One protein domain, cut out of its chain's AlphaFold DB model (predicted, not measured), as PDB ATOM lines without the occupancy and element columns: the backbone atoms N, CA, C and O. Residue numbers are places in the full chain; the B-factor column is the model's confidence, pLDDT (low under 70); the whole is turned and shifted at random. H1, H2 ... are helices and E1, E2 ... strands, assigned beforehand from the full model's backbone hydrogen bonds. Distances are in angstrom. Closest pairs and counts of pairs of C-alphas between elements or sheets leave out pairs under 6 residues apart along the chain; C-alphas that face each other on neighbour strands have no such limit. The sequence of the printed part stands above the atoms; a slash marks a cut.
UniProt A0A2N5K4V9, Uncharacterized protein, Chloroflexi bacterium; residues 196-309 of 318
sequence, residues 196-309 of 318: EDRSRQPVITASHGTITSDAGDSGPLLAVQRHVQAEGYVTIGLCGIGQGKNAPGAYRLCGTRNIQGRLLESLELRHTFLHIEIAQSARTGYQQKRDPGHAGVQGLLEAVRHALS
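Overview. This is residues 196 to 309 of the 318 residues of an uncharacterized protein of Chloroflexi bacterium (UniProt A0A2N5K4V9). A small sheet of three strands, with E1 in the middle between E2 and E3, is covered on one face by two helices, H1 and H4, which cross at a steep tilt. Two shorter helices sit near the opposite ends of the long strand E3, H2 near its first residue and H3 directly after its last, while the long loop of residues 239 to 258 lies on the side of the sheet away from H4. The printed part has 114 residues, with four named helices and three named strands in the order E1, H1, E2, H2, E3, H3, H4; the sheet is mixed, in the order E2, E1, E3, and the class is mixed, helices and strands. The whole is compact, with a radius of gyration of the C-alphas of 13.8 A and spans of 40 by 35 by 25 A.

Along the chain. E1, residues 204 to 207, begins at C-alpha 204 at (135.712, 175.419, 128.398). H1, residues 220 to 231, is 16.8 A long. E2 holds residues 236 to 238 and H2 residues 259 to 266. E3, residues 273 to 279, is 19.8 A long, from C-alpha 273 at (131.960, 191.087, 128.903). H3, residues 280 to 288, is 12.1 A long. H4, residues 293 to 307, is 20.8 A long and ends at C-alpha 307 at (122.625, 184.150, 123.500).

Arrangement. E1 and E3 are antiparallel, with N 205 and O 277 2.9 A apart, within hydrogen-bond range. E2 and E1 are parallel, with N 206 and O 237 at 2.9 A. E1, H1 and E2 form a strand-helix-strand unit, two parallel neighbour strands with a helix between, and its crossover is right-handed. H1 is on the sheet at a height of 9.4 A, over E2 and, with 3 C-alphas, only just over E1. H4 is on the same face at a height of 10.2 A, in two layers, helices on one face of a sheet. H1 and H4 touch, closest at the C-alphas of Val 224 and Ala 303, 5.0 A, at a steep tilt of 39 degrees, opposite ways. H3 is not on the sheet; it touches residues 293 to 298 of H4, about perpendicular at 87 degrees, and the closest C-alphas are those of Tyr 286 and His 294, 3.7 A. H2 only grazes the sheet with residues 260 to 265; its closest C-alpha to E3 is Gly 261, 6.3 A from that of Phe 273. In H1, H2, H3 and H4 every O i to N i+4 pair is within hydrogen-bond range.

Size, cuts and confidence. The C-alphas of Ser 266 and Arg 290 are the two farthest apart, 40.6 A. The printed part has no cut. The links E1 to H1 and E2 to H2 are long. The mean pLDDT of the printed part is 86.6, and residues 211 to 218 and 241 to 250 are under 70.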
ATOM      1  N   GLU A 196     145.812 175.583 128.427       93.88
ATOM      2  CA  GLU A 196     146.278 174.196 128.404       93.88
ATOM      3  C   GLU A 196     145.127 173.247 128.774       93.88
ATOM      4  O   GLU A 196     144.147 173.661 129.408       93.88
ATOM      5  N   ASP A 197     145.261 171.975 128.406       93.00
ATOM      6  CA  ASP A 197     144.374 170.918 128.888       93.00
ATOM      7  C   ASP A 197     144.599 170.688 130.391       93.00
ATOM      8  O   ASP A 197     145.729 170.556 130.866       93.00
ATOM      9  N   ARG A 198     143.515 170.653 131.169       89.12
ATOM     10  CA  ARG A 198     143.562 170.483 132.626       89.12
ATOM     11  C   ARG A 198     142.571 169.402 133.035       89.12
ATOM     12  O   ARG A 198     141.373 169.635 133.022       89.12
ATOM     13  N   SER A 199     143.066 168.253 133.486       83.94
ATOM     14  CA  SER A 199     142.239 167.076 133.815       83.94
ATOM     15  C   SER A 199     141.185 167.286 134.913       83.94
ATOM     16  O   SER A 199     140.268 166.485 135.037       83.94
ATOM     17  N   ARG A 200     141.311 168.343 135.726       83.62
ATOM     18  CA  ARG A 200     140.370 168.687 136.809       83.62
ATOM     19  C   ARG A 200     139.546 169.947 136.527       83.62
ATOM     20  O   ARG A 200     139.002 170.530 137.458       83.62
ATOM     21  N   GLN A 201     139.531 170.428 135.287       87.00
ATOM     22  CA  GLN A 201     138.747 171.591 134.872       87.00
ATOM     23  C   GLN A 201     137.954 171.242 133.611       87.00
ATOM     24  O   GLN A 201     138.350 170.341 132.871       87.00
ATOM     25  N   PRO A 202     136.823 171.921 133.376       90.94
ATOM     26  CA  PRO A 202     136.085 171.755 132.138       90.94
ATOM     27  C   PRO A 202     136.942 172.149 130.930       90.94
ATOM     28  O   PRO A 202     137.867 172.957 131.037       90.94
ATOM     29  N   VAL A 203     136.600 171.589 129.771       95.25
ATOM     30  CA  VAL A 203     137.246 171.898 128.485       95.25
ATOM     31  C   VAL A 203     137.099 173.382 128.134       95.25
ATOM     32  O   VAL A 203     138.004 173.971 127.542       95.25
ATOM     33  N   ILE A 204     135.977 173.988 128.523       95.75
ATOM     34  CA  ILE A 204     135.712 175.419 128.398       95.75
ATOM     35  C   ILE A 204     135.487 176.006 129.792       95.75
ATOM     36  O   ILE A 204     134.675 175.512 130.571       95.75
ATOM     37  N   THR A 205     136.173 177.101 130.104       93.19
ATOM     38  CA  THR A 205     135.858 177.930 131.273       93.19
ATOM     39  C   THR A 205     135.398 179.292 130.786       93.19
ATOM     40  O   THR A 205     136.089 179.916 129.987       93.19
ATOM     41  N   ALA A 206     134.259 179.776 131.268       92.56
ATOM     42  CA  ALA A 206     133.777 181.109 130.936       92.56
ATOM     43  C   ALA A 206     133.498 181.941 132.189       92.56
ATOM     44  O   ALA A 206     133.269 181.425 133.283       92.56
ATOM     45  N   SER A 207     133.558 183.258 132.050       89.56
ATOM     46  CA  SER A 207     133.300 184.196 133.139       89.56
ATOM     47  C   SER A 207     132.936 185.562 132.582       89.56
ATOM     48  O   SER A 207     133.309 185.890 131.458       89.56
ATOM     49  N   HIS A 208     132.321 186.413 133.399       85.12
ATOM     50  CA  HIS A 208     132.243 187.838 133.081       85.12
ATOM     51  C   HIS A 208     133.567 188.551 133.398       85.12
ATOM     52  O   HIS A 208     133.568 189.735 133.682       85.12
ATOM     53  N   GLY A 209     134.703 187.848 133.490       77.31
ATOM     54  CA  GLY A 209     135.978 188.384 133.971       77.31
ATOM     55  C   GLY A 209     136.026 188.625 135.484       77.31
ATOM     56  O   GLY A 209     136.978 189.212 135.978       77.31
ATOM     57  N   THR A 210     134.990 188.268 136.247       71.38
ATOM     58  CA  THR A 210     134.914 188.381 137.719       71.38
ATOM     59  C   THR A 210     134.716 186.994 138.346       71.38
ATOM     60  O   THR A 210     134.315 186.039 137.685       71.38
ATOM     61  N   ILE A 211     135.078 186.878 139.624       63.19
ATOM     62  CA  ILE A 211     134.907 185.690 140.475       63.19
ATOM     63  C   ILE A 211     133.633 185.744 141.324       63.19
ATOM     64  O   ILE A 211     133.324 184.764 141.996       63.19
ATOM     65  N   THR A 212     132.918 186.870 141.320       60.00
ATOM     66  CA  THR A 212     131.551 186.977 141.831       60.00
ATOM     67  C   THR A 212     130.603 186.857 140.647       60.00
ATOM     68  O   THR A 212     130.744 187.559 139.643       60.00
ATOM     69  N   SER A 213     129.669 185.916 140.724       54.97
ATOM     70  CA  SER A 213     128.574 185.867 139.770       54.97
ATOM     71  C   SER A 213     127.472 186.806 140.262       54.97
ATOM     72  O   SER A 213     126.644 186.437 141.078       54.97
ATOM     73  N   ASP A 214     127.424 188.022 139.717       50.66
ATOM     74  CA  ASP A 214     126.177 188.814 139.716       50.66
ATOM     75  C   ASP A 214     125.254 188.360 138.569       50.66
ATOM     76  O   ASP A 214     124.293 189.035 138.185       50.66
ATOM     77  N   ALA A 215     125.596 187.226 137.951       53.19
ATOM     78  CA  ALA A 215     124.766 186.550 136.986       53.19
ATOM     79  C   ALA A 215     123.606 185.930 137.762       53.19
ATOM     80  O   ALA A 215     123.697 184.796 138.219       53.19
ATOM     81  N   GLY A 216     122.521 186.690 137.913       51.00
ATOM     82  CA  GLY A 216     121.220 186.092 138.186       51.00
ATOM     83  C   GLY A 216     120.930 184.957 137.190       51.00
ATOM     84  O   GLY A 216     121.576 184.851 136.142       51.00
ATOM     85  N   ASP A 217     119.942 184.124 137.507       53.03
ATOM     86  CA  ASP A 217     119.656 182.820 136.878       53.03
ATOM     87  C   ASP A 217     119.289 182.833 135.368       53.03
ATOM     88  O   ASP A 217     118.812 181.830 134.823       53.03
ATOM     89  N   SER A 218     119.515 183.945 134.659       60.22
ATOM     90  CA  SER A 218     119.132 184.182 133.261       60.22
ATOM     91  C   SER A 218     120.166 184.952 132.413       60.22
ATOM     92  O   SER A 218     119.818 185.462 131.351       60.22
ATOM     93  N   GLY A 219     121.426 185.081 132.849       81.25
ATOM     94  CA  GLY A 219     122.470 185.783 132.077       81.25
ATOM     95  C   GLY A 219     122.956 185.029 130.818       81.25
ATOM     96  O   GLY A 219     122.862 183.799 130.767       81.25
ATOM     97  N   PRO A 220     123.553 185.720 129.823       89.50
ATOM     98  CA  PRO A 220     123.969 185.114 128.551       89.50
ATOM     99  C   PRO A 220     124.965 183.960 128.727       89.50
ATOM    100  O   PRO A 220     124.834 182.937 128.063       89.50
ATOM    101  N   LEU A 221     125.909 184.049 129.673       89.50
ATOM    102  CA  LEU A 221     126.837 182.943 129.950       89.50
ATOM    103  C   LEU A 221     126.144 181.671 130.442       89.50
ATOM    104  O   LEU A 221     126.617 180.576 130.146       89.50
ATOM    105  N   LEU A 222     125.031 181.791 131.167       89.06
ATOM    106  CA  LEU A 222     124.267 180.631 131.617       89.06
ATOM    107  C   LEU A 222     123.491 179.999 130.458       89.06
ATOM    108  O   LEU A 222     123.442 178.775 130.361       89.06
ATOM    109  N   ALA A 223     122.947 180.811 129.545       91.94
ATOM    110  CA  ALA A 223     122.352 180.313 128.305       91.94
ATOM    111  C   ALA A 223     123.393 179.572 127.444       91.94
ATOM    112  O   ALA A 223     123.137 178.452 127.002       91.94
ATOM    113  N   VAL A 224     124.595 180.144 127.303       95.06
ATOM    114  CA  VAL A 224     125.730 179.493 126.627       95.06
ATOM    115  C   VAL A 224     126.088 178.172 127.306       95.06
ATOM    116  O   VAL A 224     126.235 177.155 126.633       95.06
ATOM    117  N   GLN A 225     126.186 178.164 128.639       93.62
ATOM    118  CA  GLN A 225     126.503 176.959 129.399       93.62
ATOM    119  C   GLN A 225     125.475 175.850 129.165       93.62
ATOM    120  O   GLN A 225     125.864 174.727 128.855       93.62
ATOM    121  N   ARG A 226     124.179 176.168 129.285       93.75
ATOM    122  CA  ARG A 226     123.084 175.208 129.084       93.75
ATOM    123  C   ARG A 226     123.112 174.613 127.681       93.75
ATOM    124  O   ARG A 226     122.967 173.405 127.549       93.75
ATOM    125  N   HIS A 227     123.335 175.437 126.659       95.62
ATOM    126  CA  HIS A 227     123.416 174.967 125.277       95.62
ATOM    127  C   HIS A 227     124.604 174.014 125.076       95.62
ATOM    128  O   HIS A 227     124.419 172.886 124.636       95.62
ATOM    129  N   VAL A 228     125.813 174.413 125.485       96.56
ATOM    130  CA  VAL A 228     127.013 173.564 125.358       96.56
ATOM    131  C   VAL A 228     126.863 172.249 126.139       96.56
ATOM    132  O   VAL A 228     127.297 171.201 125.669       96.56
ATOM    133  N   GLN A 229     126.234 172.283 127.318       95.19
ATOM    134  CA  GLN A 229     125.941 171.080 128.105       95.19
ATOM    135  C   GLN A 229     124.908 170.167 127.436       95.19
ATOM    136  O   GLN A 229     125.062 168.951 127.515       95.19
ATOM    137  N   ALA A 230     123.884 170.734 126.793       96.75
ATOM    138  CA  ALA A 230     122.862 169.970 126.079       96.75
ATOM    139  C   ALA A 230     123.440 169.229 124.864       96.75
ATOM    140  O   ALA A 230     123.101 168.069 124.647       96.75
ATOM    141  N   GLU A 231     124.359 169.863 124.130       96.19
ATOM    142  CA  GLU A 231     125.065 169.243 123.000       96.19
ATOM    143  C   GLU A 231     126.033 168.128 123.441       96.19
ATOM    144  O   GLU A 231     126.281 167.169 122.716       96.19
ATOM    145  N   GLY A 232     126.610 168.233 124.643       95.62
ATOM    146  CA  GLY A 232     127.349 167.137 125.283       95.62
ATOM    147  C   GLY A 232     128.728 166.800 124.693       95.62
ATOM    148  O   GLY A 232     129.411 165.928 125.233       95.62
ATOM    149  N   TYR A 233     129.193 167.487 123.644       97.44
ATOM    150  CA  TYR A 233     130.516 167.240 123.047       97.44
ATOM    151  C   TYR A 233     131.682 167.633 123.966       97.44
ATOM    152  O   TYR A 233     132.717 166.967 123.998       97.44
ATOM    153  N   VAL A 234     131.547 168.727 124.718       96.81
ATOM    154  CA  VAL A 234     132.592 169.254 125.608       96.81
ATOM    155  C   VAL A 234     131.986 169.764 126.908       96.81
ATOM    156  O   VAL A 234     130.828 170.164 126.965       96.81
ATOM    157  N   THR A 235     132.785 169.781 127.972       95.69
ATOM    158  CA  THR A 235     132.355 170.318 129.265       95.69
ATOM    159  C   THR A 235     132.603 171.820 129.350       95.69
ATOM    160  O   THR A 235     133.633 172.320 128.893       95.69
ATOM    161  N   ILE A 236     131.682 172.539 129.993       93.50
ATOM    162  CA  ILE A 236     131.790 173.974 130.264       93.50
ATOM    163  C   ILE A 236     131.506 174.279 131.737       93.50
ATOM    164  O   ILE A 236     130.565 173.747 132.333       93.50
ATOM    165  N   GLY A 237     132.313 175.160 132.322       89.94
ATOM    166  CA  GLY A 237     132.090 175.695 133.663       89.94
ATOM    167  C   GLY A 237     132.142 177.214 133.691       89.94
ATOM    168  O   GLY A 237     132.882 177.838 132.929       89.94
ATOM    169  N   LEU A 238     131.356 177.802 134.590       87.75
ATOM    170  CA  LEU A 238     131.281 179.245 134.785       87.75
ATOM    171  C   LEU A 238     131.976 179.649 136.086       87.75
ATOM    172  O   LEU A 238     131.646 179.149 137.160       87.75
ATOM    173  N   CYS A 239     132.934 180.569 136.015       82.19
ATOM    174  CA  CYS A 239     133.556 181.103 137.223       82.19
ATOM    175  C   CYS A 239     132.541 181.862 138.083       82.19
ATOM    176  O   CYS A 239     131.762 182.668 137.579       82.19
ATOM    177  N   GLY A 240     132.594 181.631 139.396       70.00
ATOM    178  CA  GLY A 240     131.699 182.266 140.362       70.00
ATOM    179  C   GLY A 240     130.327 181.598 140.488       70.00
ATOM    180  O   GLY A 240     129.566 182.005 141.357       70.00
ATOM    181  N   ILE A 241     130.009 180.577 139.682       66.81
ATOM    182  CA  ILE A 241     128.773 179.789 139.792       66.81
ATOM    183  C   ILE A 241     129.146 178.353 140.164       66.81
ATOM    184  O   ILE A 241     129.937 177.705 139.483       66.81
ATOM    185  N   GLY A 242     128.593 177.853 141.268       55.09
ATOM    186  CA  GLY A 242     128.722 176.450 141.672       55.09
ATOM    187  C   GLY A 242     130.034 176.048 142.358       55.09
ATOM    188  O   GLY A 242     130.072 174.953 142.910       55.09
ATOM    189  N   GLN A 243     131.081 176.891 142.398       55.44
ATOM    190  CA  GLN A 243     132.303 176.634 143.186       55.44
ATOM    191  C   GLN A 243     132.912 177.907 143.803       55.44
ATOM    192  O   GLN A 243     133.061 178.934 143.142       55.44
ATOM    193  N   GLY A 244     133.294 177.833 145.085       45.91
ATOM    194  CA  GLY A 244     133.972 178.920 145.804       45.91
ATOM    195  C   GLY A 244     135.427 179.123 145.356       45.91
ATOM    196  O   GLY A 244     136.079 178.185 144.905       45.91
ATOM    197  N   LYS A 245     135.967 180.342 145.539       45.59
ATOM    198  CA  LYS A 245     137.308 180.783 145.072       45.59
ATOM    199  C   LYS A 245     138.486 179.862 145.443       45.59
ATOM    200  O   LYS A 245     139.505 179.910 144.766       45.59
ATOM    201  N   ASN A 246     138.345 179.048 146.491       48.81
ATOM    202  CA  ASN A 246     139.391 178.177 147.041       48.81
ATOM    203  C   ASN A 246     138.945 176.710 147.192       48.81
ATOM    204  O   ASN A 246     139.617 175.934 147.869       48.81
ATOM    205  N   ALA A 247     137.809 176.320 146.606       54.28
ATOM    206  CA  ALA A 247     137.390 174.923 146.627       54.28
ATOM    207  C   ALA A 247     138.348 174.065 145.774       54.28
ATOM    208  O   ALA A 247     138.846 174.543 144.746       54.28
ATOM    209  N   PRO A 248     138.605 172.796 146.139       44.50
ATOM    210  CA  PRO A 248     139.201 171.837 145.214       44.50
ATOM    211  C   PRO A 248     138.387 171.818 143.908       44.50
ATOM    212  O   PRO A 248     137.214 171.465 143.924       44.50
ATOM    213  N   GLY A 249     138.992 172.238 142.791       50.56
ATOM    214  CA  GLY A 249     138.296 172.383 141.501       50.56
ATOM    215  C   GLY A 249     138.030 173.825 141.049       50.56
ATOM    216  O   GLY A 249     137.661 174.014 139.891       50.56
ATOM    217  N   ALA A 250     138.305 174.834 141.891       62.00
ATOM    218  CA  ALA A 250     138.150 176.240 141.526       62.00
ATOM    219  C   ALA A 250     138.870 176.555 140.203       62.00
ATOM    220  O   ALA A 250     140.057 176.252 140.007       62.00
ATOM    221  N   TYR A 251     138.132 177.157 139.274       72.38
ATOM    222  CA  TYR A 251     138.650 177.462 137.949       72.38
ATOM    223  C   TYR A 251     139.765 178.509 138.048       72.38
ATOM    224  O   TYR A 251     139.639 179.530 138.721       72.38
ATOM    225  N   ARG A 252     140.902 178.240 137.392       72.88
ATOM    226  CA  ARG A 252     142.100 179.099 137.506       72.88
ATOM    227  C   ARG A 252     142.050 180.311 136.579       72.88
ATOM    228  O   ARG A 252     142.714 181.307 136.853       72.88
ATOM    229  N   LEU A 253     141.318 180.207 135.473       79.81
ATOM    230  CA  LEU A 253     141.334 181.168 134.373       79.81
ATOM    231  C   LEU A 253     139.976 181.875 134.274       79.81
ATOM    232  O   LEU A 253     139.174 181.602 133.394       79.81
ATOM    233  N   CYS A 254     139.716 182.767 135.231       80.94
ATOM    234  CA  CYS A 254     138.450 183.504 135.345       80.94
ATOM    235  C   CYS A 254     138.531 184.955 134.853       80.94
ATOM    236  O   CYS A 254     137.727 185.785 135.266       80.94
ATOM    237  N   GLY A 255     139.570 185.314 134.092       80.88
ATOM    238  CA  GLY A 255     139.721 186.669 133.549       80.88
ATOM    239  C   GLY A 255     139.814 187.810 134.577       80.88
ATOM    240  O   GLY A 255     139.765 188.967 134.191       80.88
ATOM    241  N   THR A 256     139.998 187.547 135.878       84.88
ATOM    242  CA  THR A 256     139.949 188.575 136.954       84.88
ATOM    243  C   THR A 256     141.030 189.644 136.902       84.88
ATOM    244  O   THR A 256     140.968 190.666 137.593       84.88
ATOM    245  N   ARG A 257     142.060 189.404 136.097       89.25
ATOM    246  CA  ARG A 257     143.155 190.345 135.858       89.25
ATOM    247  C   ARG A 257     143.094 190.979 134.474       89.25
ATOM    248  O   ARG A 257     143.951 191.802 134.178       89.25
ATOM    249  N   ASN A 258     142.083 190.626 133.683       94.44
ATOM    250  CA  ASN A 258     141.881 191.143 132.347       94.44
ATOM    251  C   ASN A 258     141.573 192.643 132.394       94.44
ATOM    252  O   ASN A 258     140.629 193.078 133.061       94.44
ATOM    253  N   ILE A 259     142.376 193.441 131.699       96.12
ATOM    254  CA  ILE A 259     142.275 194.897 131.748       96.12
ATOM    255  C   ILE A 259     141.106 195.433 130.912       96.12
ATOM    256  O   ILE A 259     140.543 196.463 131.272       96.12
ATOM    257  N   GLN A 260     140.671 194.728 129.858       96.81
ATOM    258  CA  GLN A 260     139.449 195.070 129.117       96.81
ATOM    259  C   GLN A 260     138.205 194.821 129.979       96.81
ATOM    260  O   GLN A 260     137.330 195.679 130.054       96.81
ATOM    261  N   GLY A 261     138.164 193.713 130.727       94.56
ATOM    262  CA  GLY A 261     137.097 193.464 131.702       94.56
ATOM    263  C   GLY A 261     137.021 194.537 132.800       94.56
ATOM    264  O   GLY A 261     135.926 194.948 133.190       94.56
ATOM    265  N   ARG A 262     138.170 195.036 133.281       94.50
ATOM    266  CA  ARG A 262     138.240 196.146 134.257       94.50
ATOM    267  C   ARG A 262     137.821 197.490 133.667       94.50
ATOM    268  O   ARG A 262     137.149 198.260 134.339       94.50
ATOM    269  N   LEU A 263     138.190 197.762 132.418       95.56
ATOM    270  CA  LEU A 263     137.719 198.937 131.689       95.56
ATOM    271  C   LEU A 263     136.189 198.932 131.594       95.56
ATOM    272  O   LEU A 263     135.557 199.921 131.951       95.56
ATOM    273  N   LEU A 264     135.584 197.812 131.194       94.75
ATOM    274  CA  LEU A 264     134.124 197.697 131.108       94.75
ATOM    275  C   LEU A 264     133.463 197.834 132.483       94.75
ATOM    276  O   LEU A 264     132.435 198.488 132.603       94.75
ATOM    277  N   GLU A 265     134.079 197.308 133.540       92.75
ATOM    278  CA  GLU A 265     133.638 197.544 134.921       92.75
ATOM    279  C   GLU A 265     133.681 199.023 135.318       92.75
ATOM    280  O   GLU A 265     132.682 199.524 135.825       92.75
ATOM    281  N   SER A 266     134.754 199.758 135.001       93.62
ATOM    282  CA  SER A 266     134.822 201.205 135.279       93.62
ATOM    283  C   SER A 266     133.792 202.042 134.512       93.62
ATOM    284  O   SER A 266     133.553 203.196 134.854       93.62
ATOM    285  N   LEU A 267     133.184 201.463 133.474       93.00
ATOM    286  CA  LEU A 267     132.154 202.092 132.652       93.00
ATOM    287  C   LEU A 267     130.737 201.592 132.978       93.00
ATOM    288  O   LEU A 267     129.811 201.947 132.253       93.00
ATOM    289  N   GLU A 268     130.562 200.791 134.038       91.31
ATOM    290  CA  GLU A 268     129.279 200.164 134.415       91.31
ATOM    291  C   GLU A 268     128.750 199.177 133.345       91.31
ATOM    292  O   GLU A 268     127.553 198.924 133.236       91.31
ATOM    293  N   LEU A 269     129.652 198.597 132.546       92.06
ATOM    294  CA  LEU A 269     129.368 197.683 131.430       92.06
ATOM    295  C   LEU A 269     129.884 196.258 131.659       92.06
ATOM    296  O   LEU A 269     129.976 195.465 130.726       92.06
ATOM    297  N   ARG A 270     130.265 195.894 132.888       90.62
ATOM    298  CA  ARG A 270     130.879 194.581 133.155       90.62
ATOM    299  C   ARG A 270     130.012 193.403 132.704       90.62
ATOM    300  O   ARG A 270     130.545 192.376 132.292       90.62
ATOM    301  N   HIS A 271     128.691 193.551 132.768       88.69
ATOM    302  CA  HIS A 271     127.740 192.526 132.339       88.69
ATOM    303  C   HIS A 271     127.809 192.222 130.843       88.69
ATOM    304  O   HIS A 271     127.311 191.174 130.449       88.69
ATOM    305  N   THR A 272     128.427 193.084 130.029       93.38
ATOM    306  CA  THR A 272     128.565 192.872 128.583       93.38
ATOM    307  C   THR A 272     129.832 192.111 128.186       93.38
ATOM    308  O   THR A 272     130.029 191.811 127.010       93.38
ATOM    309  N   PHE A 273     130.694 191.772 129.150       94.81
ATOM    310  CA  PHE A 273     131.960 191.087 128.903       94.81
ATOM    311  C   PHE A 273     131.838 189.573 129.081       94.81
ATOM    312  O   PHE A 273     131.438 189.099 130.142       94.81
ATOM    313  N   LEU A 274     132.241 188.804 128.072       95.56
ATOM    314  CA  LEU A 274     132.361 187.350 128.110       95.56
ATOM    315  C   LEU A 274     133.832 186.974 127.905       95.56
ATOM    316  O   LEU A 274     134.360 187.049 126.798       95.56
ATOM    317  N   HIS A 275     134.491 186.532 128.972       95.81
ATOM    318  CA  HIS A 275     135.836 185.958 128.933       95.81
ATOM    319  C   HIS A 275     135.722 184.442 128.830       95.81
ATOM    320  O   HIS A 275     135.207 183.813 129.758       95.81
ATOM    321  N   ILE A 276     136.216 183.855 127.742       97.12
ATOM    322  CA  ILE A 276     136.086 182.421 127.463       97.12
ATOM    323  C   ILE A 276     137.466 181.816 127.214       97.12
ATOM    324  O   ILE A 276     138.196 182.249 126.333       97.12
ATOM    325  N   GLU A 277     137.811 180.786 127.975       96.62
ATOM    326  CA  GLU A 277     139.059 180.030 127.897       96.62
ATOM    327  C   GLU A 277     138.766 178.639 127.345       96.62
ATOM    328  O   GLU A 277     137.946 177.910 127.909       96.62
ATOM    329  N   ILE A 278     139.433 178.265 126.254       98.06
ATOM    330  CA  ILE A 278     139.186 176.996 125.560       98.06
ATOM    331  C   ILE A 278     140.452 176.139 125.606       98.06
ATOM    332  O   ILE A 278     141.543 176.587 125.224       98.06
ATOM    333  N   ALA A 279     140.316 174.889 126.045       97.38
ATOM    334  CA  ALA A 279     141.434 173.963 126.170       97.38
ATOM    335  C   ALA A 279     142.122 173.669 124.824       97.38
ATOM    336  O   ALA A 279     141.525 173.751 123.744       97.38
ATOM    337  N   GLN A 280     143.417 173.356 124.880       97.44
ATOM    338  CA  GLN A 280     144.252 173.158 123.696       97.44
ATOM    339  C   GLN A 280     143.751 172.005 122.819       97.44
ATOM    340  O   GLN A 280     143.727 172.151 121.592       97.44
ATOM    341  N   SER A 281     143.337 170.887 123.421       97.38
ATOM    342  CA  SER A 281     142.789 169.737 122.698       97.38
ATOM    343  C   SER A 281     141.538 170.104 121.895       97.38
ATOM    344  O   SER A 281     141.480 169.802 120.704       97.38
ATOM    345  N   ALA A 282     140.592 170.840 122.486       98.12
ATOM    346  CA  ALA A 282     139.370 171.277 121.812       98.12
ATOM    347  C   ALA A 282     139.652 172.244 120.656       98.12
ATOM    348  O   ALA A 282     139.161 172.036 119.550       98.12
ATOM    349  N   ARG A 283     140.524 173.242 120.862       98.06
ATOM    350  CA  ARG A 283     140.939 174.166 119.786       98.06
ATOM    351  C   ARG A 283     141.660 173.452 118.646       98.06
ATOM    352  O   ARG A 283     141.457 173.778 117.480       98.06
ATOM    353  N   THR A 284     142.493 172.466 118.973       98.12
ATOM    354  CA  THR A 284     143.188 171.643 117.975       98.12
ATOM    355  C   THR A 284     142.201 170.776 117.199       98.12
ATOM    356  O   THR A 284     142.287 170.717 115.974       98.12
ATOM    357  N   GLY A 285     141.243 170.149 117.890       98.12
ATOM    358  CA  GLY A 285     140.149 169.403 117.272       98.12
ATOM    359  C   GLY A 285     139.333 170.283 116.330       98.12
ATOM    360  O   GLY A 285     139.156 169.918 115.173       98.12
ATOM    361  N   TYR A 286     138.959 171.489 116.759       98.12
ATOM    362  CA  TYR A 286     138.264 172.461 115.917       98.12
ATOM    363  C   TYR A 286     139.020 172.802 114.636       98.12
ATOM    364  O   TYR A 286     138.457 172.673 113.548       98.12
ATOM    365  N   GLN A 287     140.302 173.157 114.751       96.56
ATOM    366  CA  GLN A 287     141.135 173.485 113.593       96.56
ATOM    367  C   GLN A 287     141.291 172.300 112.630       96.56
ATOM    368  O   GLN A 287     141.349 172.485 111.416       96.56
ATOM    369  N   GLN A 288     141.381 171.083 113.164       97.62
ATOM    370  CA  GLN A 288     141.562 169.859 112.383       97.62
ATOM    371  C   GLN A 288     140.241 169.216 111.950       97.62
ATOM    372  O   GLN A 288     140.276 168.160 111.325       97.62
ATOM    373  N   LYS A 289     139.096 169.827 112.284       97.56
ATOM    374  CA  LYS A 289     137.755 169.266 112.064       97.56
ATOM    375  C   LYS A 289     137.596 167.854 112.653       97.56
ATOM    376  O   LYS A 289     137.068 166.957 112.007       97.56
ATOM    377  N   ARG A 290     138.111 167.646 113.871       98.12
ATOM    378  CA  ARG A 290     138.039 166.380 114.616       98.12
ATOM    379  C   ARG A 290     137.228 166.519 115.894       98.12
ATOM    380  O   ARG A 290     137.485 167.406 116.714       98.12
ATOM    381  N   ASP A 291     136.321 165.577 116.088       96.06
ATOM    382  CA  ASP A 291     135.500 165.480 117.285       96.06
ATOM    383  C   ASP A 291     136.248 164.851 118.472       96.06
ATOM    384  O   ASP A 291     137.239 164.138 118.283       96.06
ATOM    385  N   PRO A 292     135.823 165.155 119.713       96.75
ATOM    386  CA  PRO A 292     134.704 166.046 120.053       96.75
ATOM    387  C   PRO A 292     135.046 167.547 119.993       96.75
ATOM    388  O   PRO A 292     134.170 168.389 120.162       96.75
ATOM    389  N   GLY A 293     136.313 167.908 119.759       97.56
ATOM    390  CA  GLY A 293     136.759 169.305 119.792       97.56
ATOM    391  C   GLY A 293     136.100 170.194 118.736       97.56
ATOM    392  O   GLY A 293     135.776 171.341 119.031       97.56
ATOM    393  N   HIS A 294     135.880 169.677 117.525       98.31
ATOM    394  CA  HIS A 294     135.233 170.429 116.453       98.31
ATOM    395  C   HIS A 294     133.769 170.729 116.746       98.31
ATOM    396  O   HIS A 294     133.429 171.908 116.856       98.31
ATOM    397  N   ALA A 295     132.944 169.701 116.958       98.38
ATOM    398  CA  ALA A 295     131.548 169.889 117.329       98.38
ATOM    399  C   ALA A 295     131.390 170.729 118.609       98.38
ATOM    400  O   ALA A 295     130.597 171.665 118.640       98.38
ATOM    401  N   GLY A 296     132.212 170.489 119.636       98.25
ATOM    402  CA  GLY A 296     132.125 171.225 120.898       98.25
ATOM    403  C   GLY A 296     132.442 172.717 120.786       98.25
ATOM    404  O   GLY A 296     131.758 173.546 121.385       98.25
ATOM    405  N   VAL A 297     133.462 173.090 120.010       98.50
ATOM    406  CA  VAL A 297     133.789 174.507 119.792       98.50
ATOM    407  C   VAL A 297     132.801 175.163 118.827       98.50
ATOM    408  O   VAL A 297     132.457 176.324 119.025       98.50
ATOM    409  N   GLN A 298     132.301 174.440 117.822       98.25
ATOM    410  CA  GLN A 298     131.240 174.951 116.954       98.25
ATOM    411  C   GLN A 298     129.964 175.248 117.756       98.25
ATOM    412  O   GLN A 298     129.450 176.362 117.668       98.25
ATOM    413  N   GLY A 299     129.528 174.309 118.603       98.19
ATOM    414  CA  GLY A 299     128.386 174.492 119.501       98.19
ATOM    415  C   GLY A 299     128.589 175.648 120.485       98.19
ATOM    416  O   GLY A 299     127.664 176.411 120.736       98.19
ATOM    417  N   LEU A 300     129.813 175.868 120.985       98.62
ATOM    418  CA  LEU A 300     130.134 177.059 121.783       98.62
ATOM    419  C   LEU A 300     129.913 178.363 120.998       98.62
ATOM    420  O   LEU A 300     129.295 179.287 121.524       98.62
ATOM    421  N   LEU A 301     130.446 178.472 119.776       98.56
ATOM    422  CA  LEU A 301     130.318 179.696 118.975       98.56
ATOM    423  C   LEU A 301     128.858 179.967 118.590       98.56
ATOM    424  O   LEU A 301     128.407 181.112 118.654       98.56
ATOM    425  N   GLU A 302     128.106 178.919 118.257       98.19
ATOM    426  CA  GLU A 302     126.671 178.999 117.998       98.19
ATOM    427  C   GLU A 302     125.886 179.445 119.235       98.19
ATOM    428  O   GLU A 302     125.071 180.367 119.141       98.19
ATOM    429  N   ALA A 303     126.179 178.862 120.399       98.12
ATOM    430  CA  ALA A 303     125.560 179.237 121.662       98.12
ATOM    431  C   ALA A 303     125.793 180.713 121.997       98.12
ATOM    432  O   ALA A 303     124.864 181.408 122.407       98.12
ATOM    433  N   VAL A 304     127.027 181.200 121.809       98.25
ATOM    434  CA  VAL A 304     127.377 182.611 122.016       98.25
ATOM    435  C   VAL A 304     126.575 183.495 121.066       98.25
ATOM    436  O   VAL A 304     125.891 184.401 121.528       98.25
ATOM    437  N   ARG A 305     126.584 183.211 119.760       97.19
ATOM    438  CA  ARG A 305     125.800 183.970 118.771       97.19
ATOM    439  C   ARG A 305     124.314 184.024 119.138       97.19
ATOM    440  O   ARG A 305     123.700 185.082 119.079       97.19
ATOM    441  N   HIS A 306     123.734 182.892 119.533       96.62
ATOM    442  CA  HIS A 306     122.322 182.823 119.899       96.62
ATOM    443  C   HIS A 306     122.013 183.651 121.157       96.62
ATOM    444  O   HIS A 306     121.107 184.488 121.144       96.62
ATOM    445  N   ALA A 307     122.803 183.464 122.220       95.56
ATOM    446  CA  ALA A 307     122.625 184.150 123.500       95.56
ATOM    447  C   ALA A 307     122.819 185.671 123.404       95.56
ATOM    448  O   ALA A 307     122.263 186.408 124.215       95.56
ATOM    449  N   LEU A 308     123.606 186.129 122.429       95.75
ATOM    450  CA  LEU A 308     123.926 187.538 122.218       95.75
ATOM    451  C   LEU A 308     123.143 188.172 121.064       95.75
ATOM    452  O   LEU A 308     123.438 189.299 120.709       95.75
ATOM    453  N   SER A 309     122.153 187.488 120.481       94.50
ATOM    454  CA  SER A 309     121.410 187.978 119.302       94.50
ATOM    455  C   SER A 309     120.734 189.343 119.500       94.50
ATOM    456  O   SER A 309     120.568 190.110 118.551       94.50
TER     457      SER A 309